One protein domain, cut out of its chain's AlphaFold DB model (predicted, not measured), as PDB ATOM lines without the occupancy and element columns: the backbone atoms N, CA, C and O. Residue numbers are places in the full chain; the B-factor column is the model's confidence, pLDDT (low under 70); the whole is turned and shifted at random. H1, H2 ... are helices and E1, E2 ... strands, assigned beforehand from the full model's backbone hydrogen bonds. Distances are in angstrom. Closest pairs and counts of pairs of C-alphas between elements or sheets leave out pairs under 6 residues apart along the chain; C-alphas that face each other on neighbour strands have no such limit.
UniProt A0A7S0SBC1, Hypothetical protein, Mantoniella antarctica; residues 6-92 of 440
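Overview. This is residues 6 to 92 of the 440 residues of the protein "Hypothetical protein" of Mantoniella antarctica (UniProt A0A7S0SBC1). This model has little regular structure: a body mostly of loops, with the small sheet E1 E2 E3 at one end and helix H3 at the other, its residues 86 to 91 sticking out with Leu 92. The printed part has 87 residues, 30 in named elements, in order E1 E2 E3 H1 H2 H3, class mixed. The sheet, order E1 E2 E3, is a meander, each strand antiparallel to the one before. It is compact, radius of gyration of the C-alphas 12.6 A, spans 39 by 29 by 24 A.

Along the chain. Find C-alpha 6 at (4.364, 1.589, 25.058), beginning E1, residues 6 to 8; E2 is 31 to 34, E3 40 to 42, H1 49 to 52, H2 57 to 60. H3, 80 to 91, runs 16.1 A to (38.375, -6.500, 21.767).

Arrangement. Hairpin E1 and E2 has N 6 and O 33 within hydrogen-bond range, 3.0 A; hairpin E2 and E3 has N 32 and O 41, 2.9 A. H1 and H2 only just touch, only at the corner, with 3 pairs of C-alphas within 8 A, the closest Leu 50 and Leu 57, 6.8 A. H3, every O i to N i+4 pair within range, touches no helix.

Size, cuts and confidence. The printed part has no cut. Links E1 to E2 and H2 to H3 are long. Look for pLDDT under 70 at residues 8 to 15, 27 to 28 and 92.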
ATOM      1  N   VAL A   6       4.890   1.183  23.751       77.00
ATOM      2  CA  VAL A   6       4.364   1.589  25.058       77.00
ATOM      3  C   VAL A   6       5.208   2.747  25.567       77.00
ATOM      4  O   VAL A   6       6.419   2.605  25.775       77.00
ATOM      5  N   LEU A   7       4.569   3.905  25.732       77.19
ATOM      6  CA  LEU A   7       5.160   5.060  26.402       77.19
ATOM      7  C   LEU A   7       5.406   4.715  27.871       77.19
ATOM      8  O   LEU A   7       4.560   4.100  28.512       77.19
ATOM      9  N   LEU A   8       6.560   5.118  28.399       69.44
ATOM     10  CA  LEU A   8       6.922   4.891  29.797       69.44
ATOM     11  C   LEU A   8       6.829   6.220  30.565       69.44
ATOM     12  O   LEU A   8       7.768   7.022  30.495       69.44
ATOM     13  N   PRO A   9       5.701   6.507  31.244       55.97
ATOM     14  CA  PRO A   9       5.539   7.733  32.016       55.97
ATOM     15  C   PRO A   9       6.267   7.675  33.375       55.97
ATOM     16  O   PRO A   9       6.256   6.669  34.077       55.97
ATOM     17  N   GLY A  10       6.842   8.804  33.802       57.31
ATOM     18  CA  GLY A  10       7.181   9.044  35.215       57.31
ATOM     19  C   GLY A  10       8.386   8.277  35.787       57.31
ATOM     20  O   GLY A  10       9.341   7.977  35.080       57.31
ATOM     21  N   ARG A  11       8.381   8.060  37.119       46.06
ATOM     22  CA  ARG A  11       9.461   7.426  37.919       46.06
ATOM     23  C   ARG A  11       9.665   5.933  37.625       46.06
ATOM     24  O   ARG A  11      10.711   5.411  37.997       46.06
ATOM     25  N   GLU A  12       8.766   5.291  36.879       50.56
ATOM     26  CA  GLU A  12       8.950   3.962  36.262       50.56
ATOM     27  C   GLU A  12       9.891   4.013  35.046       50.56
ATOM     28  O   GLU A  12       9.760   3.257  34.081       50.56
ATOM     29  N   LYS A  13      10.835   4.962  35.060       55.62
ATOM     30  CA  LYS A  13      11.784   5.188  33.980       55.62
ATOM     31  C   LYS A  13      12.441   3.861  33.650       55.62
ATOM     32  O   LYS A  13      13.060   3.263  34.528       55.62
ATOM     33  N   ALA A  14      12.270   3.419  32.403       58.91
ATOM     34  CA  ALA A  14      12.743   2.133  31.916       58.91
ATOM     35  C   ALA A  14      14.114   1.815  32.516       58.91
ATOM     36  O   ALA A  14      15.093   2.512  32.247       58.91
ATOM     37  N   VAL A  15      14.188   0.775  33.341       68.94
ATOM     38  CA  VAL A  15      15.475   0.281  33.818       68.94
ATOM     39  C   VAL A  15      16.292  -0.090  32.580       68.94
ATOM     40  O   VAL A  15      15.866  -0.915  31.770       68.94
ATOM     41  N   GLY A  16      17.440   0.565  32.395       81.25
ATOM     42  CA  GLY A  16      18.363   0.276  31.302       81.25
ATOM     43  C   GLY A  16      18.824   1.491  30.500       81.25
ATOM     44  O   GLY A  16      18.713   2.652  30.900       81.25
ATOM     45  N   THR A  17      19.413   1.191  29.346       88.81
ATOM     46  CA  THR A  17      20.027   2.166  28.447       88.81
ATOM     47  C   THR A  17      19.224   2.297  27.163       88.81
ATOM     48  O   THR A  17      18.651   1.339  26.645       88.81
ATOM     49  N   CYS A  18      19.181   3.513  26.626       88.94
ATOM     50  CA  CYS A  18      18.546   3.789  25.354       88.94
ATOM     51  C   CYS A  18      19.261   3.020  24.246       88.94
ATOM     52  O   CYS A  18      20.465   3.170  24.045       88.94
ATOM     53  N   HIS A  19      18.508   2.275  23.450       89.56
ATOM     54  CA  HIS A  19      19.062   1.530  22.330       89.56
ATOM     55  C   HIS A  19      19.769   2.415  21.284       89.56
ATOM     56  O   HIS A  19      20.806   2.031  20.736       89.56
ATOM     57  N   LYS A  20      19.236   3.618  21.022       87.62
ATOM     58  CA  LYS A  20      19.793   4.569  20.044       87.62
ATOM     59  C   LYS A  20      21.139   5.135  20.519       87.62
ATOM     60  O   LYS A  20      22.130   5.030  19.802       87.62
ATOM     61  N   CYS A  21      21.201   5.705  21.726       87.94
ATOM     62  CA  CYS A  21      22.371   6.471  22.183       87.94
ATOM     63  C   CYS A  21      23.174   5.852  23.336       87.94
ATOM     64  O   CYS A  21      24.281   6.309  23.598       87.94
ATOM     65  N   GLY A  22      22.647   4.844  24.031       87.62
ATOM     66  CA  GLY A  22      23.284   4.217  25.193       87.62
ATOM     67  C   GLY A  22      23.147   5.000  26.495       87.62
ATOM     68  O   GLY A  22      23.548   4.500  27.541       87.62
ATOM     69  N   ALA A  23      22.573   6.206  26.458       86.94
ATOM     70  CA  ALA A  23      22.313   6.979  27.665       86.94
ATOM     71  C   ALA A  23      21.246   6.295  28.524       86.94
ATOM     72  O   ALA A  23      20.339   5.644  28.005       86.94
ATOM     73  N   THR A  24      21.356   6.481  29.833       86.75
ATOM     74  CA  THR A  24      20.360   6.042  30.812       86.75
ATOM     75  C   THR A  24      18.962   6.547  30.437       86.75
ATOM     76  O   THR A  24      18.786   7.716  30.085       86.75
ATOM     77  N   LEU A  25      17.981   5.641  30.505       84.88
ATOM     78  CA  LEU A  25      16.559   5.961  30.352       84.88
ATOM     79  C   LEU A  25      15.956   6.505  31.655       84.88
ATOM     80  O   LEU A  25      14.881   7.097  31.633       84.88
ATOM     81  N   ALA A  26      16.692   6.411  32.769       72.19
ATOM     82  CA  ALA A  26      16.404   7.089  34.025       72.19
ATOM     83  C   ALA A  26      16.704   8.604  33.933       72.19
ATOM     84  O   ALA A  26      17.475   9.157  34.707       72.19
ATOM     85  N   GLY A  27      16.099   9.305  32.968       68.81
ATOM     86  CA  GLY A  27      16.219  10.751  32.754       68.81
ATOM     87  C   GLY A  27      14.873  11.431  32.483       68.81
ATOM     88  O   GLY A  27      13.840  10.779  32.441       68.81
ATOM     89  N   ASN A  28      14.856  12.758  32.357       69.94
ATOM     90  CA  ASN A  28      13.628  13.519  32.049       69.94
ATOM     91  C   ASN A  28      13.246  13.466  30.561       69.94
ATOM     92  O   ASN A  28      12.303  14.124  30.135       69.94
ATOM     93  N   LYS A  29      13.998  12.714  29.751       78.56
ATOM     94  CA  LYS A  29      13.705  12.541  28.332       78.56
ATOM     95  C   LYS A  29      12.613  11.488  28.183       78.56
ATOM     96  O   LYS A  29      12.730  10.427  28.795       78.56
ATOM     97  N   PRO A  30      11.591  11.741  27.354       83.81
ATOM     98  CA  PRO A  30      10.532  10.773  27.157       83.81
ATOM     99  C   PRO A  30      11.107   9.505  26.516       83.81
ATOM    100  O   PRO A  30      11.946   9.555  25.604       83.81
ATOM    101  N   SER A  31      10.682   8.361  27.039       88.00
ATOM    102  CA  SER A  31      11.173   7.048  26.642       88.00
ATOM    103  C   SER A  31      10.020   6.092  26.392       88.00
ATOM    104  O   SER A  31       8.913   6.282  26.894       88.00
ATOM    105  N   ALA A  32      10.287   5.078  25.584       87.94
ATOM    106  CA  ALA A  32       9.318   4.059  25.248       87.94
ATOM    107  C   ALA A  32       9.975   2.686  25.151       87.94
ATOM    108  O   ALA A  32      11.189   2.569  24.937       87.94
ATOM    109  N   ARG A  33       9.155   1.643  25.282       89.38
ATOM    110  CA  ARG A  33       9.549   0.251  25.080       89.38
ATOM    111  C   ARG A  33       8.689  -0.372  23.992       89.38
ATOM    112  O   ARG A  33       7.464  -0.316  24.030       89.38
ATOM    113  N   CYS A  34       9.347  -0.973  23.010       88.88
ATOM    114  CA  CYS A  34       8.668  -1.727  21.962       88.88
ATOM    115  C   CYS A  34       8.123  -3.039  22.535       88.88
ATOM    116  O   CYS A  34       8.892  -3.800  23.123       88.88
ATOM    117  N   THR A  35       6.838  -3.332  22.330       85.06
ATOM    118  CA  THR A  35       6.227  -4.601  22.772       85.06
ATOM    119  C   THR A  35       6.648  -5.780  21.898       85.06
ATOM    120  O   THR A  35       6.788  -6.888  22.402       85.06
ATOM    121  N   GLY A  36       6.937  -5.539  20.615       84.75
ATOM    122  CA  GLY A  36       7.336  -6.587  19.673       84.75
ATOM    123  C   GLY A  36       8.749  -7.129  19.910       84.75
ATOM    124  O   GLY A  36       8.956  -8.336  19.930       84.75
ATOM    125  N   CYS A  37       9.742  -6.252  20.105       87.19
ATOM    126  CA  CYS A  37      11.144  -6.670  20.283       87.19
ATOM    127  C   CYS A  37      11.739  -6.344  21.662       87.19
ATOM    128  O   CYS A  37      12.943  -6.512  21.866       87.19
ATOM    129  N   GLY A  38      10.940  -5.803  22.585       87.38
ATOM    130  CA  GLY A  38      11.354  -5.473  23.952       87.38
ATOM    131  C   GLY A  38      12.345  -4.311  24.081       87.38
ATOM    132  O   GLY A  38      12.783  -4.019  25.191       87.38
ATOM    133  N   THR A  39      12.719  -3.661  22.975       88.38
ATOM    134  CA  THR A  39      13.774  -2.639  22.946       88.38
ATOM    135  C   THR A  39      13.284  -1.320  23.542       88.38
ATOM    136  O   THR A  39      12.264  -0.790  23.098       88.38
ATOM    137  N   SER A  40      14.049  -0.767  24.485       90.44
ATOM    138  CA  SER A  40      13.774   0.529  25.117       90.44
ATOM    139  C   SER A  40      14.603   1.657  24.491       90.44
ATOM    140  O   SER A  40      15.795   1.492  24.207       90.44
ATOM    141  N   PHE A  41      13.992   2.815  24.240       89.88
ATOM    142  CA  PHE A  41      14.628   3.933  23.536       89.88
ATOM    143  C   PHE A  41      13.997   5.287  23.890       89.88
ATOM    144  O   PHE A  41      12.884   5.353  24.399       89.88
ATOM    145  N   HIS A  42      14.711   6.381  23.610       89.62
ATOM    146  CA  HIS A  42      14.146   7.731  23.672       89.62
ATOM    147  C   HIS A  42      13.295   8.010  22.429       89.62
ATOM    148  O   HIS A  42      13.755   7.780  21.304       89.62
ATOM    149  N   ILE A  43      12.100   8.570  22.635       88.56
ATOM    150  CA  ILE A  43      11.216   9.026  21.545       88.56
ATOM    151  C   ILE A  43      11.612  10.409  20.998       88.56
ATOM    152  O   ILE A  43      10.940  10.961  20.140       88.56
ATOM    153  N   SER A  44      12.715  10.973  21.490       86.81
ATOM    154  CA  SER A  44      13.361  12.171  20.952       86.81
ATOM    155  C   SER A  44      14.601  11.808  20.136       86.81
ATOM    156  O   SER A  44      15.122  10.689  20.242       86.81
ATOM    157  N   ASP A  45      15.105  12.755  19.336       84.38
ATOM    158  CA  ASP A  45      16.348  12.565  18.578       84.38
ATOM    159  C   ASP A  45      17.576  12.626  19.499       84.38
ATOM    160  O   ASP A  45      18.322  13.607  19.588       84.38
ATOM    161  N   CYS A  46      17.768  11.560  20.271       84.19
ATOM    162  CA  CYS A  46      18.814  11.501  21.271       84.19
ATOM    163  C   CYS A  46      20.207  11.439  20.616       84.19
ATOM    164  O   CYS A  46      20.650  10.397  20.125       84.19
ATOM    165  N   GLY A  47      20.920  12.566  20.680       75.94
ATOM    166  CA  GLY A  47      22.246  12.733  20.078       75.94
ATOM    167  C   GLY A  47      22.212  13.195  18.619       75.94
ATOM    168  O   GLY A  47      23.224  13.034  17.935       75.94
ATOM    169  N   SER A  48      21.075  13.736  18.161       81.25
ATOM    170  CA  SER A  48      20.880  14.250  16.798       81.25
ATOM    171  C   SER A  48      21.189  13.202  15.723       81.25
ATOM    172  O   SER A  48      21.801  13.508  14.705       81.25
ATOM    173  N   ARG A  49      20.901  11.930  16.010       81.38
ATOM    174  CA  ARG A  49      21.356  10.796  15.199       81.38
ATOM    175  C   ARG A  49      20.485  10.604  13.968       81.38
ATOM    176  O   ARG A  49      21.039  10.283  12.925       81.38
ATOM    177  N   LEU A  50      19.173  10.805  14.100       80.44
ATOM    178  CA  LEU A  50      18.257  10.733  12.959       80.44
ATOM    179  C   LEU A  50      18.373  11.989  12.093       80.44
ATOM    180  O   LEU A  50      18.477  11.876  10.876       80.44
ATOM    181  N   ALA A  51      18.471  13.175  12.707       83.12
ATOM    182  CA  ALA A  51      18.695  14.409  11.956       83.12
ATOM    183  C   ALA A  51      19.994  14.353  11.131       83.12
ATOM    184  O   ALA A  51      20.014  14.754   9.972       83.12
ATOM    185  N   LYS A  52      21.078  13.793  11.693       84.44
ATOM    186  CA  LYS A  52      22.358  13.625  10.979       84.44
ATOM    187  C   LYS A  52      22.322  12.578   9.868       84.44
ATOM    188  O   LYS A  52      23.165  12.649   8.982       84.44
ATOM    189  N   SER A  53      21.410  11.609   9.921       81.31
ATOM    190  CA  SER A  53      21.260  10.617   8.853       81.31
ATOM    191  C   SER A  53      20.340  11.090   7.726       81.31
ATOM    192  O   SER A  53      20.166  10.353   6.766       81.31
ATOM    193  N   GLY A  54      19.725  12.275   7.843       82.38
ATOM    194  CA  GLY A  54      18.765  12.780   6.855       82.38
ATOM    195  C   GLY A  54      17.468  11.969   6.778       82.38
ATOM    196  O   GLY A  54      16.728  12.099   5.810       82.38
ATOM    197  N   LEU A  55      17.200  11.122   7.780       82.06
ATOM    198  CA  LEU A  55      15.993  10.300   7.833       82.06
ATOM    199  C   LEU A  55      14.835  11.092   8.440       82.06
ATOM    200  O   LEU A  55      15.045  11.974   9.275       82.06
ATOM    201  N   ASP A  56      13.614  10.730   8.050       83.50
ATOM    202  CA  ASP A  56      12.401  11.383   8.531       83.50
ATOM    203  C   ASP A  56      12.284  11.313  10.067       83.50
ATOM    204  O   ASP A  56      12.443  10.262  10.698       83.50
ATOM    205  N   LEU A  57      11.982  12.461  10.679       81.75
ATOM    206  CA  LEU A  57      11.769  12.608  12.116       81.75
ATOM    207  C   LEU A  57      10.502  11.881  12.592       81.75
ATOM    208  O   LEU A  57      10.401  11.579  13.783       81.75
ATOM    209  N   SER A  58       9.575  11.522  11.696       80.56
ATOM    210  CA  SER A  58       8.427  10.660  12.022       80.56
ATOM    211  C   SER A  58       8.853   9.292  12.593       80.56
ATOM    212  O   SER A  58       8.162   8.706  13.432       80.56
ATOM    213  N   LEU A  59      10.061   8.822  12.251       82.25
ATOM    214  CA  LEU A  59      10.652   7.577  12.751       82.25
ATOM    215  C   LEU A  59      11.106   7.663  14.220       82.25
ATOM    216  O   LEU A  59      11.509   6.657  14.811       82.25
ATOM    217  N   LEU A  60      11.051   8.842  14.850       81.44
ATOM    218  CA  LEU A  60      11.459   9.020  16.244       81.44
ATOM    219  C   LEU A  60      10.574   8.262  17.230       81.44
ATOM    220  O   LEU A  60      11.109   7.688  18.189       81.44
ATOM    221  N   ALA A  61       9.265   8.245  16.970       79.56
ATOM    222  CA  ALA A  61       8.265   7.556  17.778       79.56
ATOM    223  C   ALA A  61       8.230   6.042  17.508       79.56
ATOM    224  O   ALA A  61       7.747   5.271  18.337       79.56
ATOM    225  N   GLN A  62       8.786   5.600  16.378       86.38
ATOM    226  CA  GLN A  62       8.825   4.193  16.005       86.38
ATOM    227  C   GLN A  62       9.987   3.457  16.674       86.38
ATOM    228  O   GLN A  62      11.030   4.024  17.021       86.38
ATOM    229  N   CYS A  63       9.827   2.143  16.840       88.88
ATOM    230  CA  CYS A  63      10.906   1.314  17.353       88.88
ATOM    231  C   CYS A  63      12.078   1.285  16.353       88.88
ATOM    232  O   CYS A  63      11.917   0.741  15.259       88.88
ATOM    233  N   PRO A  64      13.291   1.737  16.733       87.81
ATOM    234  CA  PRO A  64      14.421   1.849  15.806       87.81
ATOM    235  C   PRO A  64      14.921   0.501  15.270       87.81
ATOM    236  O   PRO A  64      15.631   0.470  14.270       87.81
ATOM    237  N   ARG A  65      14.584  -0.607  15.944       87.81
ATOM    238  CA  ARG A  65      14.958  -1.965  15.537       87.81
ATOM    239  C   ARG A  65      13.910  -2.612  14.633       87.81
ATOM    240  O   ARG A  65      14.274  -3.326  13.711       87.81
ATOM    241  N   CYS A  66      12.623  -2.380  14.900       88.75
ATOM    242  CA  CYS A  66      11.538  -2.922  14.077       88.75
ATOM    243  C   CYS A  66      11.341  -2.129  12.781       88.75
ATOM    244  O   CYS A  66      10.954  -2.718  11.783       88.75
ATOM    245  N   ALA A  67      11.618  -0.825  12.803       86.31
ATOM    246  CA  ALA A  67      11.588   0.044  11.628       86.31
ATOM    247  C   ALA A  67      12.914   0.031  10.841       86.31
ATOM    248  O   ALA A  67      13.136   0.897  10.007       86.31
ATOM    249  N   CYS A  68      13.827  -0.899  11.148       88.19
ATOM    250  CA  CYS A  68      15.125  -1.041  10.482       88.19
ATOM    251  C   CYS A  68      15.961   0.249  10.397       88.19
ATOM    252  O   CYS A  68      16.744   0.417   9.476       88.19
ATOM    253  N   VAL A  69      15.853   1.145  11.384       87.94
ATOM    254  CA  VAL A  69      16.590   2.421  11.403       87.94
ATOM    255  C   VAL A  69      18.025   2.230  11.909       87.94
ATOM    256  O   VAL A  69      18.942   2.918  11.465       87.94
ATOM    257  N   CYS A  70      18.251   1.310  12.858       89.19
ATOM    258  CA  CYS A  70      19.583   1.076  13.425       89.19
ATOM    259  C   CYS A  70      20.465   0.175  12.546       89.19
ATOM    260  O   CYS A  70      20.019  -0.858  12.049       89.19
ATOM    261  N   GLN A  71      21.777   0.418  12.572       90.00
ATOM    262  CA  GLN A  71      22.800  -0.496  12.026       90.00
ATOM    263  C   GLN A  71      22.756  -1.911  12.618       90.00
ATOM    264  O   GLN A  71      23.244  -2.870  12.030       90.00
ATOM    265  N   CYS A  72      22.159  -2.072  13.797       87.81
ATOM    266  CA  CYS A  72      21.984  -3.379  14.415       87.81
ATOM    267  C   CYS A  72      20.938  -4.273  13.735       87.81
ATOM    268  O   CYS A  72      20.938  -5.481  13.975       87.81
ATOM    269  N   SER A  73      20.067  -3.683  12.922       88.62
ATOM    270  CA  SER A  73      19.021  -4.339  12.140       88.62
ATOM    271  C   SER A  73      19.122  -3.994  10.650       88.62
ATOM    272  O   SER A  73      18.142  -4.168   9.943       88.62
ATOM    273  N   GLY A  74      20.275  -3.494  10.186       83.38
ATOM    274  CA  GLY A  74      20.526  -3.200   8.769       83.38
ATOM    275  C   GLY A  74      20.304  -1.752   8.315       83.38
ATOM    276  O   GLY A  74      20.523  -1.480   7.147       83.38
ATOM    277  N   GLY A  75      19.922  -0.829   9.202       87.62
ATOM    278  CA  GLY A  75      19.721   0.586   8.862       87.62
ATOM    279  C   GLY A  75      20.971   1.462   8.944       87.62
ATOM    280  O   GLY A  75      22.021   1.040   9.428       87.62
ATOM    281  N   ASP A  76      20.832   2.730   8.563       84.81
ATOM    282  CA  ASP A  76      21.959   3.667   8.454       84.81
ATOM    283  C   ASP A  76      22.388   4.297   9.784       84.81
ATOM    284  O   ASP A  76      23.536   4.728   9.946       84.81
ATOM    285  N   VAL A  77      21.503   4.335  10.787       85.69
ATOM    286  CA  VAL A  77      21.770   5.074  12.025       85.69
ATOM    287  C   VAL A  77      22.668   4.261  12.964       85.69
ATOM    288  O   VAL A  77      22.288   3.168  13.411       85.69
ATOM    289  N   PRO A  78      23.837   4.791  13.375       85.88
ATOM    290  CA  PRO A  78      24.687   4.113  14.342       85.88
ATOM    291  C   PRO A  78      23.996   4.072  15.705       85.88
ATOM    292  O   PRO A  78      23.752   5.113  16.324       85.88
ATOM    293  N   CYS A  79      23.709   2.866  16.196       89.38
ATOM    294  CA  CYS A  79      23.099   2.653  17.507       89.38
ATOM    295  C   CYS A  79      24.103   2.131  18.541       89.38
ATOM    296  O   CYS A  79      25.153   1.569  18.212       89.38
ATOM    297  N   HIS A  80      23.755   2.279  19.818       86.81
ATOM    298  CA  HIS A  80      24.589   1.818  20.923       86.81
ATOM    299  C   HIS A  80      24.838   0.306  20.884       86.81
ATOM    300  O   HIS A  80      25.960  -0.142  21.112       86.81
ATOM    301  N   ALA A  81      23.817  -0.481  20.533       81.88
ATOM    302  CA  ALA A  81      23.946  -1.932  20.422       81.88
ATOM    303  C   ALA A  81      24.961  -2.344  19.338       81.88
ATOM    304  O   ALA A  81      25.782  -3.234  19.569       81.88
ATOM    305  N   HIS A  82      24.955  -1.666  18.185       85.31
ATOM    306  CA  HIS A  82      25.938  -1.898  17.125       85.31
ATOM    307  C   HIS A  82      27.348  -1.495  17.579       85.31
ATOM    308  O   HIS A  82      28.281  -2.283  17.437       85.31
ATOM    309  N   ALA A  83      27.496  -0.330  18.218       85.19
ATOM    310  CA  ALA A  83      28.778   0.119  18.760       85.19
ATOM    311  C   ALA A  83      29.350  -0.857  19.807       85.19
ATOM    312  O   ALA A  83      30.543  -1.150  19.790       85.19
ATOM    313  N   MET A  84      28.505  -1.416  20.680       83.56
ATOM    314  CA  MET A  84      28.905  -2.446  21.645       83.56
ATOM    315  C   MET A  84      29.345  -3.742  20.957       83.56
ATOM    316  O   MET A  84      30.371  -4.313  21.324       83.56
ATOM    317  N   LYS A  85      28.613  -4.197  19.932       84.44
ATOM    318  CA  LYS A  85      28.981  -5.386  19.146       84.44
ATOM    319  C   LYS A  85      30.301  -5.182  18.397       84.44
ATOM    320  O   LYS A  85      31.140  -6.078  18.414       84.44
ATOM    321  N   LYS A  86      30.503  -4.005  17.794       86.50
ATOM    322  CA  LYS A  86      31.750  -3.619  17.122       86.50
ATOM    323  C   LYS A  86      32.928  -3.624  18.100       86.50
ATOM    324  O   LYS A  86      33.893  -4.339  17.865       86.50
ATOM    325  N   ARG A  87      32.789  -2.970  19.258       85.19
ATOM    326  CA  ARG A  87      33.816  -2.978  20.315       85.19
ATOM    327  C   ARG A  87      34.135  -4.378  20.827       85.19
ATOM    328  O   ARG A  87      35.284  -4.657  21.123       85.19
ATOM    329  N   ARG A  88      33.138  -5.261  20.954       84.62
ATOM    330  CA  ARG A  88      33.381  -6.663  21.329       84.62
ATOM    331  C   ARG A  88      34.210  -7.382  20.268       84.62
ATOM    332  O   ARG A  88      35.149  -8.064  20.635       84.62
ATOM    333  N   ARG A  89      33.905  -7.189  18.982       81.50
ATOM    334  CA  ARG A  89      34.689  -7.768  17.877       81.50
ATOM    335  C   ARG A  89      36.122  -7.244  17.833       81.50
ATOM    336  O   ARG A  89      37.023  -8.029  17.602       81.50
ATOM    337  N   GLU A  90      36.319  -5.956  18.096       83.19
ATOM    338  CA  GLU A  90      37.648  -5.327  18.145       83.19
ATOM    339  C   GLU A  90      38.443  -5.705  19.406       83.19
ATOM    340  O   GLU A  90      39.668  -5.689  19.385       83.19
ATOM    341  N   LYS A  91      37.759  -6.039  20.512       75.38
ATOM    342  CA  LYS A  91      38.375  -6.500  21.767       75.38
ATOM    343  C   LYS A  91      38.620  -8.004  21.829       75.38
ATOM    344  O   LYS A  91      39.317  -8.433  22.746       75.38
ATOM    345  N   LEU A  92      38.059  -8.806  20.918       53.88
ATOM    346  CA  LEU A  92      38.588 -10.152  20.730       53.88
ATOM    347  C   LEU A  92      40.021  -9.965  20.215       53.88
ATOM    348  O   LEU A  92      40.186  -9.333  19.169       53.88
TER     349      LEU A  92